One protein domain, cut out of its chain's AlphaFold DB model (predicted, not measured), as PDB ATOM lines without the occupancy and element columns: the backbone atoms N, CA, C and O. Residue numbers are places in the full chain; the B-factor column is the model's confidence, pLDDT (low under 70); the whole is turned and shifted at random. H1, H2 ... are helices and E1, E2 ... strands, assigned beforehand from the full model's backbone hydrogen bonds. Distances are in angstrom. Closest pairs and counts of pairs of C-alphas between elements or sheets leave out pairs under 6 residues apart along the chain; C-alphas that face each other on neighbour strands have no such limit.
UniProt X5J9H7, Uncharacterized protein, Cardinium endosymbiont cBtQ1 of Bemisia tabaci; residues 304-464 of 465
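AT A GLANCE: This is residues 304 to 464 of the 465 residues of an uncharacterized protein of Cardinium endosymbiont cBtQ1 of Bemisia tabaci (UniProt X5J9H7). A strongly twisted, curled sheet of six strands makes the main body, with H1 and H3 packed over one face and H4 beside edge strand E1. A small separate lobe of H5 and H6 is joined to it by a link whose residues 427 to 433 stand free. The 161 printed residues hold, in chain order, H1 H2 H3 E1 H4 E2 E3 E4 E5 E6 H5 H6; the class is mixed, helices and strands. The sheet runs E1 E6 E2 E3 E4 E5, all antiparallel. The whole is compact, with a radius of gyration of the C-alphas of 16.7 A and spans of 53 by 43 by 33 A.

IN THESE COORDINATES: Start with the sheet: E1, residues 342 to 348, runs 18.5 A from C-alpha 342 at (27.003, -29.555, 59.196). Beside it find E6, residues 418 to 423, 16.9 A, then E2, 365 to 368, and E3, 371 to 375. E4, 384 to 391, is 19.0 A long and bends by 65 degrees at residue 388; E5, 403 to 410, is 20.0 A long and bends by 60 degrees at 406. The helices are H1, 305 to 312; H2, 317 to 322; H3, 325 to 330; H4, 354 to 359; H5, 434 to 448, 20.8 A; and H6, 460 to 463, ending at C-alpha 463 at (46.663, -46.794, 50.544).

HOW THE PARTS SIT: Look first at E1 and E6, where N 344 and O 421 are 2.8 A apart, within hydrogen-bond range. E6 and E2 have N 365 and O 422 at 2.8 A. E2 E3 E4 E5 form a meander, each strand the antiparallel neighbour of the one before, with N 366 and O 373 at 2.9 A, N 374 and O 388 at 2.9 A, and N 387 and O 407 at 2.9 A. E1, H4, E2 are a split strand-helix-strand unit, two strands running the same way with E6 between them; its crossover is right-handed. H1 is on the sheet at a height of 8.0 A, over E3; the closest C-alphas of H1 and E3 are Cys 305 and Thr 372, 5.6 A. H3 is on it at 8.6 A, over E2; Thr 325 and Val 367 have their closest C-alphas, 6.6 A. H4 is over none of the strands; its closest C-alpha to E1 is Gln 356, 6.2 A from that of Thr 345. H1 and H2, a helical hairpin, touch at a shallow tilt of 23 degrees, opposite ways; the closest C-alphas are Ser 307 and Val 320, 5.3 A. H5 touches H6 with residues 440 to 445 alone, the C-alphas of Thr 441 and Phe 463 being closest at 5.0 A. Every O i to N i+4 pair is within range in H1, H3 and H5, 1 of 2 in H2 and in H4, and H6 is too short for one.

THE WHOLE: The C-alphas farthest apart are those of Asn 351 and Asn 451, 53.5 A. The printed part has no cut. The links H3 to E1, E4 to E5 and H5 to H6 are long. Confidence is under 70 at residues 392 to 402, in the link from E4 to E5, and at residue 429; the mean pLDDT of the printed part is 87.4.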
ATOM      1  N   ASP A 304      33.073 -38.768  39.917       77.62
ATOM      2  CA  ASP A 304      32.736 -37.353  39.728       77.62
ATOM      3  C   ASP A 304      33.098 -36.586  40.999       77.62
ATOM      4  O   ASP A 304      33.440 -37.171  42.031       77.62
ATOM      5  N   CYS A 305      33.021 -35.257  40.923       83.75
ATOM      6  CA  CYS A 305      33.370 -34.383  42.035       83.75
ATOM      7  C   CYS A 305      32.574 -34.749  43.301       83.75
ATOM      8  O   CYS A 305      33.141 -34.832  44.386       83.75
ATOM      9  N   SER A 306      31.268 -35.008  43.160       87.06
ATOM     10  CA  SER A 306      30.387 -35.336  44.286       87.06
ATOM     11  C   SER A 306      30.674 -36.703  44.889       87.06
ATOM     12  O   SER A 306      30.769 -36.799  46.108       87.06
ATOM     13  N   SER A 307      30.876 -37.734  44.071       84.12
ATOM     14  CA  SER A 307      31.202 -39.075  44.551       84.12
ATOM     15  C   SER A 307      32.547 -39.071  45.264       84.12
ATOM     16  O   SER A 307      32.643 -39.602  46.363       84.12
ATOM     17  N   ALA A 308      33.564 -38.413  44.697       87.88
ATOM     18  CA  ALA A 308      34.880 -38.304  45.322       87.88
ATOM     19  C   ALA A 308      34.828 -37.589  46.682       87.88
ATOM     20  O   ALA A 308      35.419 -38.068  47.651       87.88
ATOM     21  N   VAL A 309      34.066 -36.490  46.783       92.19
ATOM     22  CA  VAL A 309      33.801 -35.792  48.055       92.19
ATOM     23  C   VAL A 309      33.040 -36.692  49.033       92.19
ATOM     24  O   VAL A 309      33.388 -36.749  50.213       92.19
ATOM     25  N   GLY A 310      32.037 -37.437  48.564       90.06
ATOM     26  CA  GLY A 310      31.302 -38.406  49.377       90.06
ATOM     27  C   GLY A 310      32.217 -39.482  49.952       90.06
ATOM     28  O   GLY A 310      32.208 -39.715  51.161       90.06
ATOM     29  N   LYS A 311      33.079 -40.078  49.121       88.00
ATOM     30  CA  LYS A 311      34.095 -41.042  49.565       88.00
ATOM     31  C   LYS A 311      35.063 -40.408  50.573       88.00
ATOM     32  O   LYS A 311      35.292 -40.971  51.643       88.00
ATOM     33  N   ALA A 312      35.556 -39.199  50.288       91.00
ATOM     34  CA  ALA A 312      36.477 -38.467  51.164       91.00
ATOM     35  C   ALA A 312      35.896 -38.154  52.541       91.00
ATOM     36  O   ALA A 312      36.611 -38.121  53.542       91.00
ATOM     37  N   THR A 313      34.583 -37.983  52.602       92.19
ATOM     38  CA  THR A 313      33.835 -37.717  53.828       92.19
ATOM     39  C   THR A 313      33.182 -38.979  54.397       92.19
ATOM     40  O   THR A 313      32.291 -38.896  55.238       92.19
ATOM     41  N   TYR A 314      33.635 -40.173  54.002       87.88
ATOM     42  CA  TYR A 314      33.189 -41.453  54.565       87.88
ATOM     43  C   TYR A 314      31.670 -41.653  54.421       87.88
ATOM     44  O   TYR A 314      30.989 -42.086  55.353       87.88
ATOM     45  N   CYS A 315      31.107 -41.266  53.281       86.06
ATOM     46  CA  CYS A 315      29.765 -41.691  52.914       86.06
ATOM     47  C   CYS A 315      29.780 -43.173  52.510       86.06
ATOM     48  O   CYS A 315      30.733 -43.648  51.884       86.06
ATOM     49  N   THR A 316      28.721 -43.901  52.863       81.81
ATOM     50  CA  THR A 316      28.503 -45.287  52.426       81.81
ATOM     51  C   THR A 316      28.296 -45.343  50.913       81.81
ATOM     52  O   THR A 316      27.991 -44.333  50.278       81.81
ATOM     53  N   THR A 317      28.422 -46.524  50.305       75.00
ATOM     54  CA  THR A 317      28.159 -46.710  48.866       75.00
ATOM     55  C   THR A 317      26.766 -46.216  48.471       75.00
ATOM     56  O   THR A 317      26.632 -45.481  47.496       75.00
ATOM     57  N   GLY A 318      25.739 -46.536  49.270       75.56
ATOM     58  CA  GLY A 318      24.373 -46.059  49.036       75.56
ATOM     59  C   GLY A 318      24.268 -44.533  49.055       75.56
ATOM     60  O   GLY A 318      23.688 -43.947  48.149       75.56
ATOM     61  N   GLN A 319      24.909 -43.881  50.030       84.50
ATOM     62  CA  GLN A 319      24.961 -42.419  50.100       84.50
ATOM     63  C   GLN A 319      25.699 -41.814  48.897       84.50
ATOM     64  O   GLN A 319      25.211 -40.861  48.301       84.50
ATOM     65  N   VAL A 320      26.861 -42.360  48.523       81.62
ATOM     66  CA  VAL A 320      27.673 -41.871  47.395       81.62
ATOM     67  C   VAL A 320      26.911 -41.947  46.069       81.62
ATOM     68  O   VAL A 320      27.015 -41.019  45.271       81.62
ATOM     69  N   ASN A 321      26.120 -43.002  45.849       75.69
ATOM     70  CA  ASN A 321      25.366 -43.199  44.605       75.69
ATOM     71  C   ASN A 321      24.342 -42.089  44.344       75.69
ATOM     72  O   ASN A 321      24.168 -41.658  43.203       75.69
ATOM     73  N   ASP A 322      23.684 -41.602  45.394       78.06
ATOM     74  CA  ASP A 322      22.707 -40.526  45.261       78.06
ATOM     75  C   ASP A 322      23.365 -39.140  45.312       78.06
ATOM     76  O   ASP A 322      22.853 -38.203  44.679       78.06
ATOM     77  N   LEU A 323      24.519 -39.028  45.986       84.06
ATOM     78  CA  LEU A 323      25.188 -37.772  46.311       84.06
ATOM     79  C   LEU A 323      25.493 -36.917  45.079       84.06
ATOM     80  O   LEU A 323      26.217 -37.288  44.157       84.06
ATOM     81  N   ASN A 324      24.982 -35.691  45.103       86.75
ATOM     82  CA  ASN A 324      25.257 -34.690  44.083       86.75
ATOM     83  C   ASN A 324      25.284 -33.280  44.655       86.75
ATOM     84  O   ASN A 324      24.819 -33.044  45.765       86.75
ATOM     85  N   THR A 325      25.794 -32.326  43.879       89.44
ATOM     86  CA  THR A 325      25.947 -30.928  44.308       89.44
ATOM     87  C   THR A 325      24.654 -30.317  44.850       89.44
ATOM     88  O   THR A 325      24.692 -29.680  45.898       89.44
ATOM     89  N   ASN A 326      23.497 -30.581  44.230       90.00
ATOM     90  CA  ASN A 326      22.211 -30.085  44.734       90.00
ATOM     91  C   ASN A 326      21.844 -30.699  46.090       90.00
ATOM     92  O   ASN A 326      21.292 -30.011  46.941       90.00
ATOM     93  N   GLN A 327      22.123 -31.983  46.304       91.75
ATOM     94  CA  GLN A 327      21.878 -32.629  47.594       91.75
ATOM     95  C   GLN A 327      22.852 -32.157  48.680       91.75
ATOM     96  O   GLN A 327      22.429 -31.978  49.820       91.75
ATOM     97  N   ILE A 328      24.120 -31.903  48.337       93.69
ATOM     98  CA  ILE A 328      25.091 -31.307  49.264       93.69
ATOM     99  C   ILE A 328      24.608 -29.911  49.682       93.69
ATOM    100  O   ILE A 328      24.561 -29.628  50.872       93.69
ATOM    101  N   ILE A 329      24.171 -29.072  48.733       94.81
ATOM    102  CA  ILE A 329      23.610 -27.741  49.035       94.81
ATOM    103  C   ILE A 329      22.369 -27.863  49.928       94.81
ATOM    104  O   ILE A 329      22.295 -27.194  50.950       94.81
ATOM    105  N   LYS A 330      21.426 -28.762  49.611       94.38
ATOM    106  CA  LYS A 330      20.240 -29.006  50.458       94.38
ATOM    107  C   LYS A 330      20.598 -29.433  51.885       94.38
ATOM    108  O   LYS A 330      19.850 -29.137  52.808       94.38
ATOM    109  N   SER A 331      21.733 -30.106  52.065       95.50
ATOM    110  CA  SER A 331      22.209 -30.541  53.383       95.50
ATOM    111  C   SER A 331      22.711 -29.386  54.252       95.50
ATOM    112  O   SER A 331      22.867 -29.573  55.451       95.50
ATOM    113  N   TYR A 332      22.962 -28.203  53.677       95.62
ATOM    114  CA  TYR A 332      23.431 -27.031  54.421       95.62
ATOM    115  C   TYR A 332      22.409 -26.584  55.480       95.62
ATOM    116  O   TYR A 332      22.784 -26.305  56.618       95.62
ATOM    117  N   ASP A 333      21.120 -26.591  55.126       92.81
ATOM    118  CA  ASP A 333      20.029 -26.160  56.010       92.81
ATOM    119  C   ASP A 333      19.379 -27.317  56.795       92.81
ATOM    120  O   ASP A 333      18.652 -27.088  57.764       92.81
ATOM    121  N   ASP A 334      19.641 -28.570  56.413       93.81
ATOM    122  CA  ASP A 334      19.049 -29.754  57.038       93.81
ATOM    123  C   ASP A 334      19.988 -30.387  58.072       93.81
ATOM    124  O   ASP A 334      20.907 -31.135  57.738       93.81
ATOM    125  N   LYS A 335      19.716 -30.158  59.359       87.12
ATOM    126  CA  LYS A 335      20.499 -30.730  60.472       87.12
ATOM    127  C   LYS A 335      20.423 -32.257  60.575       87.12
ATOM    128  O   LYS A 335      21.284 -32.848  61.220       87.12
ATOM    129  N   ASN A 336      19.417 -32.884  59.966       90.75
ATOM    130  CA  ASN A 336      19.192 -34.329  60.008       90.75
ATOM    131  C   ASN A 336      19.519 -35.004  58.668       90.75
ATOM    132  O   ASN A 336      19.103 -36.143  58.442       90.75
ATOM    133  N   ASN A 337      20.259 -34.322  57.784       93.31
ATOM    134  CA  ASN A 337      20.594 -34.866  56.476       93.31
ATOM    135  C   ASN A 337      21.313 -36.216  56.596       93.31
ATOM    136  O   ASN A 337      22.161 -36.435  57.467       93.31
ATOM    137  N   VAL A 338      21.008 -37.105  55.651       91.56
ATOM    138  CA  VAL A 338      21.521 -38.481  55.620       91.56
ATOM    139  C   VAL A 338      23.042 -38.565  55.496       91.56
ATOM    140  O   VAL A 338      23.597 -39.622  55.762       91.56
ATOM    141  N   TYR A 339      23.724 -37.488  55.096       91.81
ATOM    142  CA  TYR A 339      25.179 -37.450  54.919       91.81
ATOM    143  C   TYR A 339      25.930 -37.005  56.183       91.81
ATOM    144  O   TYR A 339      27.155 -37.158  56.258       91.81
ATOM    145  N   HIS A 340      25.200 -36.498  57.185       93.88
ATOM    146  CA  HIS A 340      25.717 -35.912  58.422       93.88
ATOM    147  C   HIS A 340      26.661 -34.724  58.192       93.88
ATOM    148  O   HIS A 340      27.657 -34.548  58.896       93.88
ATOM    149  N   TYR A 341      26.364 -33.909  57.181       95.81
ATOM    150  CA  TYR A 341      27.078 -32.659  56.939       95.81
ATOM    151  C   TYR A 341      26.511 -31.541  57.817       95.81
ATOM    152  O   TYR A 341      25.301 -31.372  57.894       95.81
ATOM    153  N   GLY A 342      27.375 -30.772  58.475       96.12
ATOM    154  CA  GLY A 342      27.003 -29.555  59.196       96.12
ATOM    155  C   GLY A 342      27.403 -28.297  58.418       96.12
ATOM    156  O   GLY A 342      28.440 -28.317  57.748       96.12
ATOM    157  N   PRO A 343      26.633 -27.198  58.499       96.94
ATOM    158  CA  PRO A 343      26.997 -25.936  57.860       96.94
ATOM    159  C   PRO A 343      28.220 -25.297  58.536       96.94
ATOM    160  O   PRO A 343      28.350 -25.323  59.761       96.94
ATOM    161  N   VAL A 344      29.108 -24.703  57.735       97.06
ATOM    162  CA  VAL A 344      30.259 -23.906  58.203       97.06
ATOM    163  C   VAL A 344      30.018 -22.426  57.940       97.06
ATOM    164  O   VAL A 344      30.009 -21.625  58.869       97.06
ATOM    165  N   THR A 345      29.848 -22.058  56.670       97.19
ATOM    166  CA  THR A 345      29.577 -20.684  56.238       97.19
ATOM    167  C   THR A 345      29.031 -20.674  54.809       97.19
ATOM    168  O   THR A 345      29.192 -21.641  54.060       97.19
ATOM    169  N   HIS A 346      28.412 -19.566  54.417       96.62
ATOM    170  CA  HIS A 346      27.923 -19.298  53.067       96.62
ATOM    171  C   HIS A 346      28.496 -17.958  52.618       96.62
ATOM    172  O   HIS A 346      28.364 -16.958  53.324       96.62
ATOM    173  N   LEU A 347      29.190 -17.957  51.482       96.00
ATOM    174  CA  LEU A 347      29.777 -16.766  50.878       96.00
ATOM    175  C   LEU A 347      28.909 -16.312  49.707       96.00
ATOM    176  O   LEU A 347      28.596 -17.106  48.813       96.00
ATOM    177  N   ILE A 348      28.578 -15.022  49.700       95.81
ATOM    178  CA  ILE A 348      27.841 -14.366  48.622       95.81
ATOM    179  C   ILE A 348      28.821 -13.461  47.882       95.81
ATOM    180  O   ILE A 348      29.486 -12.621  48.489       95.81
ATOM    181  N   LYS A 349      28.915 -13.622  46.562       93.38
ATOM    182  CA  LYS A 349      29.817 -12.824  45.727       93.38
ATOM    183  C   LYS A 349      29.593 -11.321  45.946       93.38
ATOM    184  O   LYS A 349      28.468 -10.838  45.849       93.38
ATOM    185  N   GLY A 350      30.676 -10.587  46.208       90.75
ATOM    186  CA  GLY A 350      30.643  -9.146  46.485       90.75
ATOM    187  C   GLY A 350      30.269  -8.772  47.926       90.75
ATOM    188  O   GLY A 350      30.255  -7.590  48.249       90.75
ATOM    189  N   ASN A 351      29.990  -9.751  48.791       93.31
ATOM    190  CA  ASN A 351      29.689  -9.545  50.206       93.31
ATOM    191  C   ASN A 351      30.339 -10.648  51.057       93.31
ATOM    192  O   ASN A 351      29.674 -11.564  51.547       93.31
ATOM    193  N   ILE A 352      31.665 -10.586  51.169       93.31
ATOM    194  CA  ILE A 352      32.492 -11.584  51.852       93.31
ATOM    195  C   ILE A 352      33.256 -10.883  52.966       93.31
ATOM    196  O   ILE A 352      33.925  -9.882  52.725       93.31
ATOM    197  N   SER A 353      33.143 -11.409  54.183       91.81
ATOM    198  CA  SER A 353      33.836 -10.883  55.358       91.81
ATOM    199  C   SER A 353      34.986 -11.786  55.803       91.81
ATOM    200  O   SER A 353      34.896 -13.016  55.738       91.81
ATOM    201  N   ASP A 354      36.027 -11.184  56.378       92.06
ATOM    202  CA  ASP A 354      37.143 -11.902  57.010       92.06
ATOM    203  C   ASP A 354      36.672 -12.904  58.070       92.06
ATOM    204  O   ASP A 354      37.273 -13.963  58.255       92.06
ATOM    205  N   GLN A 355      35.586 -12.583  58.783       93.56
ATOM    206  CA  GLN A 355      35.020 -13.472  59.792       93.56
ATOM    207  C   GLN A 355      34.517 -14.776  59.166       93.56
ATOM    208  O   GLN A 355      34.765 -15.839  59.730       93.56
ATOM    209  N   GLN A 356      33.867 -14.718  57.998       95.06
ATOM    210  CA  GLN A 356      33.436 -15.918  57.279       95.06
ATOM    211  C   GLN A 356      34.633 -16.732  56.780       95.06
ATOM    212  O   GLN A 356      34.631 -17.952  56.925       95.06
ATOM    213  N   LEU A 357      35.669 -16.073  56.247       94.81
ATOM    214  CA  LEU A 357      36.872 -16.753  55.758       94.81
ATOM    215  C   LEU A 357      37.598 -17.514  56.878       94.81
ATOM    216  O   LEU A 357      38.015 -18.652  56.682       94.81
ATOM    217  N   ARG A 358      37.671 -16.946  58.089       94.81
ATOM    218  CA  ARG A 358      38.306 -17.593  59.255       94.81
ATOM    219  C   ARG A 358      37.614 -18.884  59.715       94.81
ATOM    220  O   ARG A 358      38.255 -19.697  60.382       94.81
ATOM    221  N   LEU A 359      36.334 -19.088  59.386       96.00
ATOM    222  CA  LEU A 359      35.592 -20.310  59.741       96.00
ATOM    223  C   LEU A 359      35.990 -21.517  58.882       96.00
ATOM    224  O   LEU A 359      35.860 -22.662  59.330       96.00
ATOM    225  N   ILE A 360      36.482 -21.253  57.672       96.25
ATOM    226  CA  ILE A 360      36.842 -22.269  56.688       96.25
ATOM    227  C   ILE A 360      38.166 -22.916  57.097       96.25
ATOM    228  O   ILE A 360      39.144 -22.241  57.420       96.25
ATOM    229  N   GLN A 361      38.195 -24.243  57.101       94.38
ATOM    230  CA  GLN A 361      39.348 -25.054  57.474       94.38
ATOM    231  C   GLN A 361      39.628 -26.120  56.399       94.38
ATOM    232  O   GLN A 361      38.722 -26.502  55.653       94.38
ATOM    233  N   PRO A 362      40.865 -26.650  56.332       94.44
ATOM    234  CA  PRO A 362      41.153 -27.869  55.594       94.44
ATOM    235  C   PRO A 362      40.148 -28.972  55.932       94.44
ATOM    236  O   PRO A 362      39.756 -29.128  57.088       94.44
ATOM    237  N   GLY A 363      39.736 -29.737  54.929       95.31
ATOM    238  CA  GLY A 363      38.740 -30.799  55.056       95.31
ATOM    239  C   GLY A 363      37.291 -30.344  54.881       95.31
ATOM    240  O   GLY A 363      36.420 -31.204  54.747       95.31
ATOM    241  N   ASP A 364      37.022 -29.036  54.836       97.31
ATOM    242  CA  ASP A 364      35.686 -28.525  54.531       97.31
ATOM    243  C   ASP A 364      35.279 -28.855  53.096       97.31
ATOM    244  O   ASP A 364      36.082 -28.811  52.164       97.31
ATOM    245  N   ILE A 365      34.001 -29.163  52.922       97.88
ATOM    246  CA  ILE A 365      33.366 -29.351  51.627       97.88
ATOM    247  C   ILE A 365      33.072 -27.968  51.059       97.88
ATOM    248  O   ILE A 365      32.256 -27.232  51.608       97.88
ATOM    249  N   TYR A 366      33.699 -27.648  49.936       96.62
ATOM    250  CA  TYR A 366      33.335 -26.530  49.078       96.62
ATOM    251  C   TYR A 366      32.254 -26.995  48.100       96.62
ATOM    252  O   TYR A 366      32.425 -28.016  47.423       96.62
ATOM    253  N   VAL A 367      31.147 -26.262  47.986       95.62
ATOM    254  CA  VAL A 367      30.124 -26.551  46.976       95.62
ATOM    255  C   VAL A 367      29.542 -25.279  46.369       95.62
ATOM    256  O   VAL A 367      29.174 -24.324  47.049       95.62
ATOM    257  N   VAL A 368      29.429 -25.309  45.047       92.50
ATOM    258  CA  VAL A 368      28.711 -24.332  44.228       92.50
ATOM    259  C   VAL A 368      27.772 -25.083  43.293       92.50
ATOM    260  O   VAL A 368      27.840 -26.309  43.152       92.50
ATOM    261  N   LYS A 369      26.888 -24.363  42.598       86.00
ATOM    262  CA  LYS A 369      26.031 -24.984  41.586       86.00
ATOM    263  C   LYS A 369      26.890 -25.697  40.533       86.00
ATOM    264  O   LYS A 369      27.642 -25.061  39.803       86.00
ATOM    265  N   GLY A 370      26.748 -27.020  40.454       83.12
ATOM    266  CA  GLY A 370      27.429 -27.853  39.458       83.12
ATOM    267  C   GLY A 370      28.851 -28.306  39.809       83.12
ATOM    268  O   GLY A 370      29.380 -29.133  39.075       83.12
ATOM    269  N   HIS A 371      29.452 -27.860  40.922       88.81
ATOM    270  CA  HIS A 371      30.797 -28.304  41.314       88.81
ATOM    271  C   HIS A 371      30.976 -28.454  42.829       88.81
ATOM    272  O   HIS A 371      30.349 -27.747  43.614       88.81
ATOM    273  N   THR A 372      31.848 -29.374  43.245       92.50
ATOM    274  CA  THR A 372      32.222 -29.558  44.653       92.50
ATOM    275  C   THR A 372      33.672 -30.019  44.792       92.50
ATOM    276  O   THR A 372      34.228 -30.618  43.872       92.50
ATOM    277  N   ALA A 373      34.287 -29.707  45.928       94.62
ATOM    278  CA  ALA A 373      35.681 -29.987  46.233       94.62
ATOM    279  C   ALA A 373      35.890 -30.128  47.748       94.62
ATOM    280  O   ALA A 373      35.021 -29.758  48.537       94.62
ATOM    281  N   ILE A 374      37.069 -30.603  48.152       96.75
ATOM    282  CA  ILE A 374      37.556 -30.498  49.531       96.75
ATOM    283  C   ILE A 374      38.547 -29.335  49.623       96.75
ATOM    284  O   ILE A 374      39.452 -29.222  48.798       96.75
ATOM    285  N   ILE A 375      38.413 -28.479  50.632       96.94
ATOM    286  CA  ILE A 375      39.401 -27.446  50.954       96.94
ATOM    287  C   ILE A 375      40.677 -28.120  51.468       96.94
ATOM    288  O   ILE A 375      40.648 -28.866  52.442       96.94
ATOM    289  N   GLY A 376      41.804 -27.882  50.802       94.94
ATOM    290  CA  GLY A 376      43.109 -28.434  51.168       94.94
ATOM    291  C   GLY A 376      43.855 -27.583  52.193       94.94
ATOM    292  O   GLY A 376      44.544 -28.121  53.053       94.94
ATOM    293  N   THR A 377      43.697 -26.260  52.138       94.25
ATOM    294  CA  THR A 377      44.443 -25.306  52.973       94.25
ATOM    295  C   THR A 377      43.509 -24.316  53.659       94.25
ATOM    296  O   THR A 377      42.406 -24.055  53.186       94.25
ATOM    297  N   LYS A 378      43.955 -23.722  54.773       93.06
ATOM    298  CA  LYS A 378      43.254 -22.557  55.331       93.06
ATOM    299  C   LYS A 378      43.316 -21.397  54.327       93.06
ATOM    300  O   LYS A 378      44.337 -21.291  53.641       93.06
ATOM    301  N   PRO A 379      42.283 -20.540  54.258       93.19
ATOM    302  CA  PRO A 379      42.387 -19.279  53.539       93.19
ATOM    303  C   PRO A 379      43.530 -18.442  54.108       93.19
ATOM    304  O   PRO A 379      43.659 -18.321  55.332       93.19
ATOM    305  N   ASP A 380      44.363 -17.892  53.232       90.12
ATOM    306  CA  ASP A 380      45.319 -16.866  53.629       90.12
ATOM    307  C   ASP A 380      44.620 -15.506  53.834       90.12
ATOM    308  O   ASP A 380      43.397 -15.377  53.743       90.12
ATOM    309  N   HIS A 381      45.407 -14.476  54.141       85.12
ATOM    310  CA  HIS A 381      44.922 -13.107  54.331       85.12
ATOM    311  C   HIS A 381      44.253 -12.468  53.100       85.12
ATOM    312  O   HIS A 381      43.546 -11.479  53.261       85.12
ATOM    313  N   GLU A 382      44.446 -13.020  51.902       87.88
ATOM    314  CA  GLU A 382      43.833 -12.556  50.651       87.88
ATOM    315  C   GLU A 382      42.659 -13.456  50.220       87.88
ATOM    316  O   GLU A 382      42.033 -13.234  49.181       87.88
ATOM    317  N   GLY A 383      42.337 -14.480  51.019       89.94
ATOM    318  CA  GLY A 383      41.306 -15.467  50.718       89.94
ATOM    319  C   GLY A 383      41.745 -16.544  49.726       89.94
ATOM    320  O   GLY A 383      40.894 -17.294  49.239       89.94
ATOM    321  N   ASN A 384      43.039 -16.663  49.422       94.12
ATOM    322  CA  ASN A 384      43.548 -17.736  48.576       94.12
ATOM    323  C   ASN A 384      43.507 -19.072  49.329       94.12
ATOM    324  O   ASN A 384      43.884 -19.178  50.498       94.12
ATOM    325  N   VAL A 385      43.081 -20.117  48.628       94.38
ATOM    326  CA  VAL A 385      43.071 -21.507  49.089       94.38
ATOM    327  C   VAL A 385      43.548 -22.432  47.979       94.38
ATOM    328  O   VAL A 385      43.507 -22.104  46.792       94.38
ATOM    329  N   VAL A 386      43.926 -23.646  48.362       93.56
ATOM    330  CA  VAL A 386      44.009 -24.776  47.440       93.56
ATOM    331  C   VAL A 386      42.849 -25.714  47.709       93.56
ATOM    332  O   VAL A 386      42.563 -26.065  48.853       93.56
ATOM    333  N   THR A 387      42.194 -26.146  46.640       93.94
ATOM    334  CA  THR A 387      41.155 -27.176  46.684       93.94
ATOM    335  C   THR A 387      41.686 -28.491  46.124       93.94
ATOM    336  O   THR A 387      42.500 -28.506  45.203       93.94
ATOM    337  N   LEU A 388      41.227 -29.602  46.690       93.69
ATOM    338  CA  LEU A 388      41.392 -30.948  46.164       93.69
ATOM    339  C   LEU A 388      40.092 -31.336  45.480       93.69
ATOM    340  O   LEU A 388      39.036 -31.396  46.116       93.69
ATOM    341  N   GLN A 389      40.162 -31.594  44.182       88.81
ATOM    342  CA  GLN A 389      38.965 -31.867  43.404       88.81
ATOM    343  C   GLN A 389      39.261 -32.745  42.207       88.81
ATOM    344  O   GLN A 389      40.347 -32.703  41.632       88.81
ATOM    345  N   PHE A 390      38.236 -33.481  41.804       84.75
ATOM    346  CA  PHE A 390      38.103 -33.944  40.436       84.75
ATOM    347  C   PHE A 390      37.306 -32.897  39.673       84.75
ATOM    348  O   PHE A 390      36.425 -32.259  40.244       84.75
ATOM    349  N   ASN A 391      37.638 -32.664  38.413       75.88
ATOM    350  CA  ASN A 391      36.924 -31.731  37.566       75.88
ATOM    351  C   ASN A 391      36.654 -32.349  36.192       75.88
ATOM    352  O   ASN A 391      37.410 -33.166  35.657       75.88
ATOM    353  N   ARG A 392      35.501 -31.963  35.655       66.25
ATOM    354  CA  ARG A 392      34.876 -32.489  34.457       66.25
ATOM    355  C   ARG A 392      34.358 -31.304  33.637       66.25
ATOM    356  O   ARG A 392      33.234 -30.862  33.825       66.25
ATOM    357  N   ALA A 393      35.155 -30.813  32.688       61.38
ATOM    358  CA  ALA A 393      34.706 -29.806  31.718       61.38
ATOM    359  C   ALA A 393      34.283 -30.478  30.403       61.38
ATOM    360  O   ALA A 393      35.055 -30.493  29.450       61.38
ATOM    361  N   ILE A 394      33.119 -31.136  30.356       47.41
ATOM    362  CA  ILE A 394      32.682 -31.913  29.165       47.41
ATOM    363  C   ILE A 394      32.004 -31.051  28.122       47.41
ATOM    364  O   ILE A 394      32.005 -31.406  26.950       47.41
ATOM    365  N   ASP A 395      31.458 -29.926  28.562       40.12
ATOM    366  CA  ASP A 395      30.538 -29.130  27.762       40.12
ATOM    367  C   ASP A 395      31.234 -27.955  27.066       40.12
ATOM    368  O   ASP A 395      30.587 -27.164  26.385       40.12
ATOM    369  N   THR A 396      32.559 -27.824  27.210       45.69
ATOM    370  CA  THR A 396      33.322 -26.756  26.564       45.69
ATOM    371  C   THR A 396      34.339 -27.331  25.580       45.69
ATOM    372  O   THR A 396      35.235 -28.093  25.939       45.69
ATOM    373  N   ASN A 397      34.243 -26.899  24.319       41.31
ATOM    374  CA  ASN A 397      35.258 -27.135  23.280       41.31
ATOM    375  C   ASN A 397      36.600 -26.437  23.590       41.31
ATOM    376  O   ASN A 397      37.556 -26.553  22.832       41.31
ATOM    377  N   GLN A 398      36.662 -25.685  24.691       41.28
ATOM    378  CA  GLN A 398      37.829 -24.963  25.174       41.28
ATOM    379  C   GLN A 398      37.920 -25.178  26.690       41.28
ATOM    380  O   GLN A 398      37.070 -24.699  27.441       41.28
ATOM    381  N   GLY A 399      38.905 -25.946  27.161       50.59
ATOM    382  CA  GLY A 399      39.150 -26.088  28.598       50.59
ATOM    383  C   GLY A 399      40.002 -27.292  28.993       50.59
ATOM    384  O   GLY A 399      39.537 -28.430  28.955       50.59
ATOM    385  N   LYS A 400      41.214 -27.016  29.492       55.28
ATOM    386  CA  LYS A 400      42.194 -27.968  30.065       55.28
ATOM    387  C   LYS A 400      41.833 -28.433  31.491       55.28
ATOM    388  O   LYS A 400      42.686 -28.619  32.350       55.28
ATOM    389  N   LEU A 401      40.535 -28.523  31.786       56.84
ATOM    390  CA  LEU A 401      39.968 -28.619  33.140       56.84
ATOM    391  C   LEU A 401      39.545 -30.042  33.538       56.84
ATOM    392  O   LEU A 401      38.741 -30.209  34.453       56.84
ATOM    393  N   SER A 402      40.007 -31.071  32.829       66.75
ATOM    394  CA  SER A 402      39.647 -32.460  33.145       66.75
ATOM    395  C   SER A 402      40.754 -33.121  33.964       66.75
ATOM    396  O   SER A 402      41.928 -32.944  33.660       66.75
ATOM    397  N   GLY A 403      40.381 -33.858  35.010       75.50
ATOM    398  CA  GLY A 403      41.320 -34.600  35.855       75.50
ATOM    399  C   GLY A 403      41.057 -34.405  37.338       75.50
ATOM    400  O   GLY A 403      39.994 -33.941  37.733       75.50
ATOM    401  N   GLY A 404      42.022 -34.782  38.165       83.50
ATOM    402  CA  GLY A 404      41.928 -34.720  39.619       83.50
ATOM    403  C   GLY A 404      43.247 -34.269  40.198       83.50
ATOM    404  O   GLY A 404      44.296 -34.674  39.701       83.50
ATOM    405  N   GLY A 405      43.194 -33.389  41.187       89.81
ATOM    406  CA  GLY A 405      44.387 -32.738  41.697       89.81
ATOM    407  C   GLY A 405      44.093 -31.493  42.511       89.81
ATOM    408  O   GLY A 405      42.994 -31.309  43.037       89.81
ATOM    409  N   LEU A 406      45.117 -30.653  42.600       91.88
ATOM    410  CA  LEU A 406      45.087 -29.371  43.280       91.88
ATOM    411  C   LEU A 406      44.554 -28.296  42.337       91.88
ATOM    412  O   LEU A 406      44.964 -28.218  41.179       91.88
ATOM    413  N   PHE A 407      43.681 -27.436  42.843       89.81
ATOM    414  CA  PHE A 407      43.234 -26.252  42.130       89.81
ATOM    415  C   PHE A 407      43.342 -25.014  43.032       89.81
ATOM    416  O   PHE A 407      42.607 -24.933  44.025       89.81
ATOM    417  N   PRO A 408      44.263 -24.077  42.721       90.44
ATOM    418  CA  PRO A 408      44.340 -22.782  43.385       90.44
ATOM    419  C   PRO A 408      43.069 -21.977  43.126       90.44
ATOM    420  O   PRO A 408      42.579 -21.921  41.996       90.44
ATOM    421  N   TYR A 409      42.528 -21.357  44.169       89.00
ATOM    422  CA  TYR A 409      41.287 -20.604  44.084       89.00
ATOM    423  C   TYR A 409      41.295 -19.432  45.061       89.00
ATOM    424  O   TYR A 409      41.752 -19.578  46.191       89.00
ATOM    425  N   ASN A 410      40.755 -18.289  44.642       92.00
ATOM    426  CA  ASN A 410      40.552 -17.143  45.517       92.00
ATOM    427  C   ASN A 410      39.078 -17.084  45.951       92.00
ATOM    428  O   ASN A 410      38.173 -16.982  45.120       92.00
ATOM    429  N   LEU A 411      38.836 -17.188  47.261       92.25
ATOM    430  CA  LEU A 411      37.497 -17.164  47.852       92.25
ATOM    431  C   LEU A 411      36.863 -15.773  47.875       92.25
ATOM    432  O   LEU A 411      35.641 -15.695  47.939       92.25
ATOM    433  N   CYS A 412      37.660 -14.704  47.824       90.56
ATOM    434  CA  CYS A 412      37.194 -13.319  47.747       90.56
ATOM    435  C   CYS A 412      36.715 -12.947  46.335       90.56
ATOM    436  O   CYS A 412      35.880 -12.056  46.179       90.56
ATOM    437  N   GLU A 413      37.169 -13.678  45.315       88.75
ATOM    438  CA  GLU A 413      36.779 -13.501  43.913       88.75
ATOM    439  C   GLU A 413      36.009 -14.714  43.352       88.75
ATOM    440  O   GLU A 413      36.391 -15.299  42.327       88.75
ATOM    441  N   PRO A 414      34.894 -15.142  43.979       87.31
ATOM    442  CA  PRO A 414      34.225 -16.348  43.541       87.31
ATOM    443  C   PRO A 414      33.571 -16.148  42.169       87.31
ATOM    444  O   PRO A 414      32.932 -15.132  41.862       87.31
ATOM    445  N   LYS A 415      33.690 -17.173  41.323       86.12
ATOM    446  CA  LYS A 415      33.009 -17.212  40.018       86.12
ATOM    447  C   LYS A 415      31.496 -17.406  40.166       86.12
ATOM    448  O   LYS A 415      30.739 -16.838  39.383       86.12
ATOM    449  N   ALA A 416      31.070 -18.198  41.149       88.56
ATOM    450  CA  ALA A 416      29.664 -18.460  41.445       88.56
ATOM    451  C   ALA A 416      29.063 -17.363  42.338       88.56
ATOM    452  O   ALA A 416      29.778 -16.741  43.119       88.56
ATOM    453  N   GLN A 417      27.748 -17.153  42.231       92.81
ATOM    454  CA  GLN A 417      27.024 -16.190  43.068       92.81
ATOM    455  C   GLN A 417      27.004 -16.615  44.542       92.81
ATOM    456  O   GLN A 417      27.263 -15.798  45.422       92.81
ATOM    457  N   ASP A 418      26.741 -17.901  44.775       95.00
ATOM    458  CA  ASP A 418      26.636 -18.517  46.092       95.00
ATOM    459  C   ASP A 418      27.658 -19.642  46.226       95.00
ATOM    460  O   ASP A 418      27.747 -20.519  45.359       95.00
ATOM    461  N   THR A 419      28.402 -19.626  47.331       96.31
ATOM    462  CA  THR A 419      29.358 -20.677  47.691       96.31
ATOM    463  C   THR A 419      29.083 -21.165  49.104       96.31
ATOM    464  O   THR A 419      29.167 -20.388  50.054       96.31
ATOM    465  N   TYR A 420      28.785 -22.452  49.257       97.62
ATOM    466  CA  TYR A 420      28.478 -23.055  50.552       97.62
ATOM    467  C   TYR A 420      29.665 -23.876  51.046       97.62
ATOM    468  O   TYR A 420      30.328 -24.568  50.268       97.62
ATOM    469  N   PHE A 421      29.887 -23.822  52.356       98.00
ATOM    470  CA  PHE A 421      30.883 -24.617  53.054       98.00
ATOM    471  C   PHE A 421      30.196 -25.508  54.074       98.00
ATOM    472  O   PHE A 421      29.448 -25.028  54.928       98.00
ATOM    473  N   LEU A 422      30.460 -26.808  53.983       97.94
ATOM    474  CA  LEU A 422      29.938 -27.812  54.902       97.94
ATOM    475  C   LEU A 422      31.087 -28.616  55.503       97.94
ATOM    476  O   LEU A 422      32.170 -28.701  54.930       97.94
ATOM    477  N   ARG A 423      30.854 -29.250  56.646       95.50
ATOM    478  CA  ARG A 423      31.847 -30.078  57.333       95.50
ATOM    479  C   ARG A 423      31.203 -31.345  57.862       95.50
ATOM    480  O   ARG A 423      30.137 -31.299  58.465       95.50
ATOM    481  N   LYS A 424      31.897 -32.472  57.716       93.19
ATOM    482  CA  LYS A 424      31.612 -33.694  58.474       93.19
ATOM    483  C   LYS A 424      32.679 -33.859  59.544       93.19
ATOM    484  O   LYS A 424      33.867 -33.863  59.228       93.19
ATOM    485  N   ALA A 425      32.270 -33.954  60.805       82.12
ATOM    486  CA  ALA A 425      33.203 -34.077  61.919       82.12
ATOM    487  C   ALA A 425      33.915 -35.440  61.866       82.12
ATOM    488  O   ALA A 425      33.347 -36.464  62.238       82.12
ATOM    489  N   LEU A 426      35.159 -35.450  61.381       83.06
ATOM    490  CA  LEU A 426      35.985 -36.646  61.234       83.06
ATOM    491  C   LEU A 426      37.340 -36.422  61.931       83.06
ATOM    492  O   LEU A 426      38.085 -35.530  61.522       83.06
ATOM    493  N   PRO A 427      37.683 -37.196  62.978       75.25
ATOM    494  CA  PRO A 427      38.905 -36.971  63.747       75.25
ATOM    495  C   PRO A 427      40.158 -37.391  62.963       75.25
ATOM    496  O   PRO A 427      40.268 -38.537  62.532       75.25
ATOM    497  N   TRP A 428      41.140 -36.496  62.837       77.62
ATOM    498  CA  TRP A 428      42.483 -36.803  62.326       77.62
ATOM    499  C   TRP A 428      43.520 -36.493  63.406       77.62
ATOM    500  O   TRP A 428      43.418 -35.468  64.077       77.62
ATOM    501  N   LYS A 429      44.464 -37.413  63.633       65.06
ATOM    502  CA  LYS A 429      45.305 -37.402  64.841       65.06
ATOM    503  C   LYS A 429      46.667 -36.729  64.662       65.06
ATOM    504  O   LYS A 429      47.208 -36.250  65.650       65.06
ATOM    505  N   GLU A 430      47.221 -36.690  63.449       77.00
ATOM    506  CA  GLU A 430      48.620 -36.293  63.222       77.00
ATOM    507  C   GLU A 430      48.776 -35.500  61.921       77.00
ATOM    508  O   GLU A 430      48.269 -35.912  60.883       77.00
ATOM    509  N   SER A 431      49.493 -34.376  61.957       88.31
ATOM    510  CA  SER A 431      49.896 -33.677  60.730       88.31
ATOM    511  C   SER A 431      51.088 -34.399  60.108       88.31
ATOM    512  O   SER A 431      52.056 -34.691  60.807       88.31
ATOM    513  N   VAL A 432      51.031 -34.674  58.808       92.38
ATOM    514  CA  VAL A 432      52.131 -35.287  58.049       92.38
ATOM    515  C   VAL A 432      52.385 -34.479  56.787       92.38
ATOM    516  O   VAL A 432      51.429 -34.044  56.147       92.38
ATOM    517  N   SER A 433      53.650 -34.300  56.401       93.19
ATOM    518  CA  SER A 433      53.962 -33.586  55.163       93.19
ATOM    519  C   SER A 433      53.369 -34.304  53.948       93.19
ATOM    520  O   SER A 433      53.302 -35.539  53.895       93.19
ATOM    521  N   LEU A 434      52.958 -33.532  52.939       92.81
ATOM    522  CA  LEU A 434      52.400 -34.057  51.693       92.81
ATOM    523  C   LEU A 434      53.354 -35.068  51.043       92.81
ATOM    524  O   LEU A 434      52.927 -36.155  50.660       92.81
ATOM    525  N   SER A 435      54.649 -34.752  50.966       93.44
ATOM    526  CA  SER A 435      55.661 -35.623  50.352       93.44
ATOM    527  C   SER A 435      55.789 -36.975  51.062       93.44
ATOM    528  O   SER A 435      55.806 -38.022  50.407       93.44
ATOM    529  N   ALA A 436      55.810 -36.983  52.398       93.56
ATOM    530  CA  ALA A 436      55.851 -38.217  53.177       93.56
ATOM    531  C   ALA A 436      54.565 -39.038  52.985       93.56
ATOM    532  O   ALA A 436      54.623 -40.255  52.790       93.56
ATOM    533  N   PHE A 437      53.403 -38.378  52.966       94.50
ATOM    534  CA  PHE A 437      52.119 -39.038  52.742       94.50
ATOM    535  C   PHE A 437      52.012 -39.662  51.342       94.50
ATOM    536  O   PHE A 437      51.579 -40.810  51.203       94.50
ATOM    537  N   LEU A 438      52.436 -38.939  50.302       95.56
ATOM    538  CA  LEU A 438      52.461 -39.425  48.919       95.56
ATOM    539  C   LEU A 438      53.420 -40.605  48.747       95.56
ATOM    540  O   LEU A 438      53.074 -41.559  48.049       95.56
ATOM    541  N   THR A 439      54.577 -40.566  49.410       94.44
ATOM    542  CA  THR A 439      55.556 -41.662  49.407       94.44
ATOM    543  C   THR A 439      54.957 -42.920  50.032       94.44
ATOM    544  O   THR A 439      54.906 -43.961  49.378       94.44
ATOM    545  N   LYS A 440      54.373 -42.813  51.236       93.88
ATOM    546  CA  LYS A 440      53.682 -43.935  51.901       93.88
ATOM    547  C   LYS A 440      52.542 -44.490  51.039       93.88
ATOM    548  O   LYS A 440      52.391 -45.705  50.915       93.88
ATOM    549  N   THR A 441      51.759 -43.601  50.423       94.31
ATOM    550  CA  THR A 441      50.654 -43.969  49.524       94.31
ATOM    551  C   THR A 441      51.157 -44.770  48.326       94.31
ATOM    552  O   THR A 441      50.572 -45.798  47.982       94.31
ATOM    553  N   GLN A 442      52.254 -44.330  47.707       94.62
ATOM    554  CA  GLN A 442      52.853 -45.013  46.564       94.62
ATOM    555  C   GLN A 442      53.423 -46.383  46.947       94.62
ATOM    556  O   GLN A 442      53.082 -47.371  46.301       94.62
ATOM    557  N   GLU A 443      54.198 -46.479  48.029       94.62
ATOM    558  CA  GLU A 443      54.729 -47.762  48.515       94.62
ATOM    559  C   GLU A 443      53.612 -48.773  48.799       94.62
ATOM    560  O   GLU A 443      53.737 -49.971  48.537       94.62
ATOM    561  N   LYS A 444      52.497 -48.303  49.366       95.38
ATOM    562  CA  LYS A 444      51.342 -49.149  49.658       95.38
ATOM    563  C   LYS A 444      50.620 -49.574  48.383       95.38
ATOM    564  O   LYS A 444      50.256 -50.741  48.275       95.38
ATOM    565  N   TYR A 445      50.441 -48.663  47.427       94.56
ATOM    566  CA  TYR A 445      49.893 -48.972  46.107       94.56
ATOM    567  C   TYR A 445      50.724 -50.061  45.406       94.56
ATOM    568  O   TYR A 445      50.161 -51.070  44.988       94.56
ATOM    569  N   GLU A 446      52.052 -49.926  45.373       94.06
ATOM    570  CA  GLU A 446      52.963 -50.892  44.735       94.06
ATOM    571  C   GLU A 446      52.911 -52.271  45.417       94.06
ATOM    572  O   GLU A 446      52.921 -53.300  44.745       94.06
ATOM    573  N   LYS A 447      52.754 -52.312  46.749       94.56
ATOM    574  CA  LYS A 447      52.534 -53.563  47.503       94.56
ATOM    575  C   LYS A 447      51.191 -54.225  47.193       94.56
ATOM    576  O   LYS A 447      51.100 -55.449  47.209       94.56
ATOM    577  N   ILE A 448      50.140 -53.436  46.971       92.75
ATOM    578  CA  ILE A 448      48.797 -53.951  46.667       92.75
ATOM    579  C   ILE A 448      48.716 -54.443  45.216       92.75
ATOM    580  O   ILE A 448      48.001 -55.409  44.943       92.75
ATOM    581  N   PHE A 449      49.449 -53.803  44.304       92.75
ATOM    582  CA  PHE A 449      49.393 -54.043  42.862       92.75
ATOM    583  C   PHE A 449      50.770 -54.386  42.260       92.75
ATOM    584  O   PHE A 449      51.215 -53.721  41.323       92.75
ATOM    585  N   PRO A 450      51.450 -55.453  42.729       90.25
ATOM    586  CA  PRO A 450      52.809 -55.784  42.285       90.25
ATOM    587  C   PRO A 450      52.895 -56.167  40.798       90.25
ATOM    588  O   PRO A 450      53.952 -56.045  40.187       90.25
ATOM    589  N   ASN A 451      51.780 -56.608  40.205       88.44
ATOM    590  CA  ASN A 451      51.683 -57.010  38.796       88.44
ATOM    591  C   ASN A 451      50.962 -55.963  37.926       88.44
ATOM    592  O   ASN A 451      50.507 -56.265  36.817       88.44
ATOM    593  N   GLY A 452      50.843 -54.737  38.434       85.56
ATOM    594  CA  GLY A 452      50.102 -53.651  37.809       85.56
ATOM    595  C   GLY A 452      48.677 -53.490  38.350       85.56
ATOM    596  O   GLY A 452      48.192 -54.321  39.128       85.56
ATOM    597  N   PRO A 453      48.009 -52.395  37.955       88.12
ATOM    598  CA  PRO A 453      46.744 -51.974  38.540       88.12
ATOM    599  C   PRO A 453      45.622 -52.970  38.250       88.12
ATOM    600  O   PRO A 453      45.464 -53.449  37.126       88.12
ATOM    601  N   THR A 454      44.804 -53.229  39.267       83.56
ATOM    602  CA  THR A 454      43.535 -53.958  39.156       83.56
ATOM    603  C   THR A 454      42.486 -53.208  39.961       83.56
ATOM    604  O   THR A 454      42.742 -52.804  41.095       83.56
ATOM    605  N   ASP A 455      41.315 -52.972  39.373       77.75
ATOM    606  CA  ASP A 455      40.226 -52.357  40.124       77.75
ATOM    607  C   ASP A 455      39.545 -53.419  40.990       77.75
ATOM    608  O   ASP A 455      39.248 -54.521  40.523       77.75
ATOM    609  N   LYS A 456      39.341 -53.101  42.265       77.88
ATOM    610  CA  LYS A 456      38.686 -53.979  43.234       77.88
ATOM    611  C   LYS A 456      37.848 -53.157  44.192       77.88
ATOM    612  O   LYS A 456      38.048 -51.951  44.344       77.88
ATOM    613  N   LEU A 457      36.939 -53.848  44.854       75.94
ATOM    614  CA  LEU A 457      36.032 -53.284  45.835       75.94
ATOM    615  C   LEU A 457      36.804 -52.959  47.117       75.94
ATOM    616  O   LEU A 457      37.612 -53.757  47.598       75.94
ATOM    617  N   GLY A 458      36.613 -51.749  47.637       75.19
ATOM    618  CA  GLY A 458      37.286 -51.284  48.840       75.19
ATOM    619  C   GLY A 458      37.300 -49.768  48.979       75.19
ATOM    620  O   GLY A 458      36.580 -49.036  48.315       75.19
ATOM    621  N   ASP A 459      38.150 -49.283  49.875       79.81
ATOM    622  CA  ASP A 459      38.238 -47.865  50.204       79.81
ATOM    623  C   ASP A 459      39.676 -47.357  50.046       79.81
ATOM    624  O   ASP A 459      40.616 -48.004  50.510       79.81
ATOM    625  N   CYS A 460      39.875 -46.175  49.454       83.44
ATOM    626  CA  CYS A 460      41.201 -45.580  49.248       83.44
ATOM    627  C   CYS A 460      42.017 -45.393  50.540       83.44
ATOM    628  O   CYS A 460      43.240 -45.263  50.482       83.44
ATOM    629  N   ARG A 461      41.381 -45.490  51.715       85.62
ATOM    630  CA  ARG A 461      42.047 -45.673  53.017       85.62
ATOM    631  C   ARG A 461      43.096 -46.768  53.029       85.62
ATOM    632  O   ARG A 461      44.072 -46.636  53.764       85.62
ATOM    633  N   ILE A 462      42.932 -47.831  52.240       87.38
ATOM    634  CA  ILE A 462      43.921 -48.910  52.215       87.38
ATOM    635  C   ILE A 462      45.300 -48.429  51.768       87.38
ATOM    636  O   ILE A 462      46.277 -49.093  52.090       87.38
ATOM    637  N   PHE A 463      45.391 -47.312  51.038       89.69
ATOM    638  CA  PHE A 463      46.663 -46.794  50.544       89.69
ATOM    639  C   PHE A 463      47.449 -46.016  51.603       89.69
ATOM    640  O   PHE A 463      48.657 -45.883  51.467       89.69
ATOM    641  N   TYR A 464      46.811 -45.535  52.670       85.94
ATOM    642  CA  TYR A 464      47.480 -44.674  53.652       85.94
ATOM    643  C   TYR A 464      47.297 -45.084  55.115       85.94
ATOM    644  O   TYR A 464      47.997 -44.539  55.976       85.94
TER     645      TYR A 464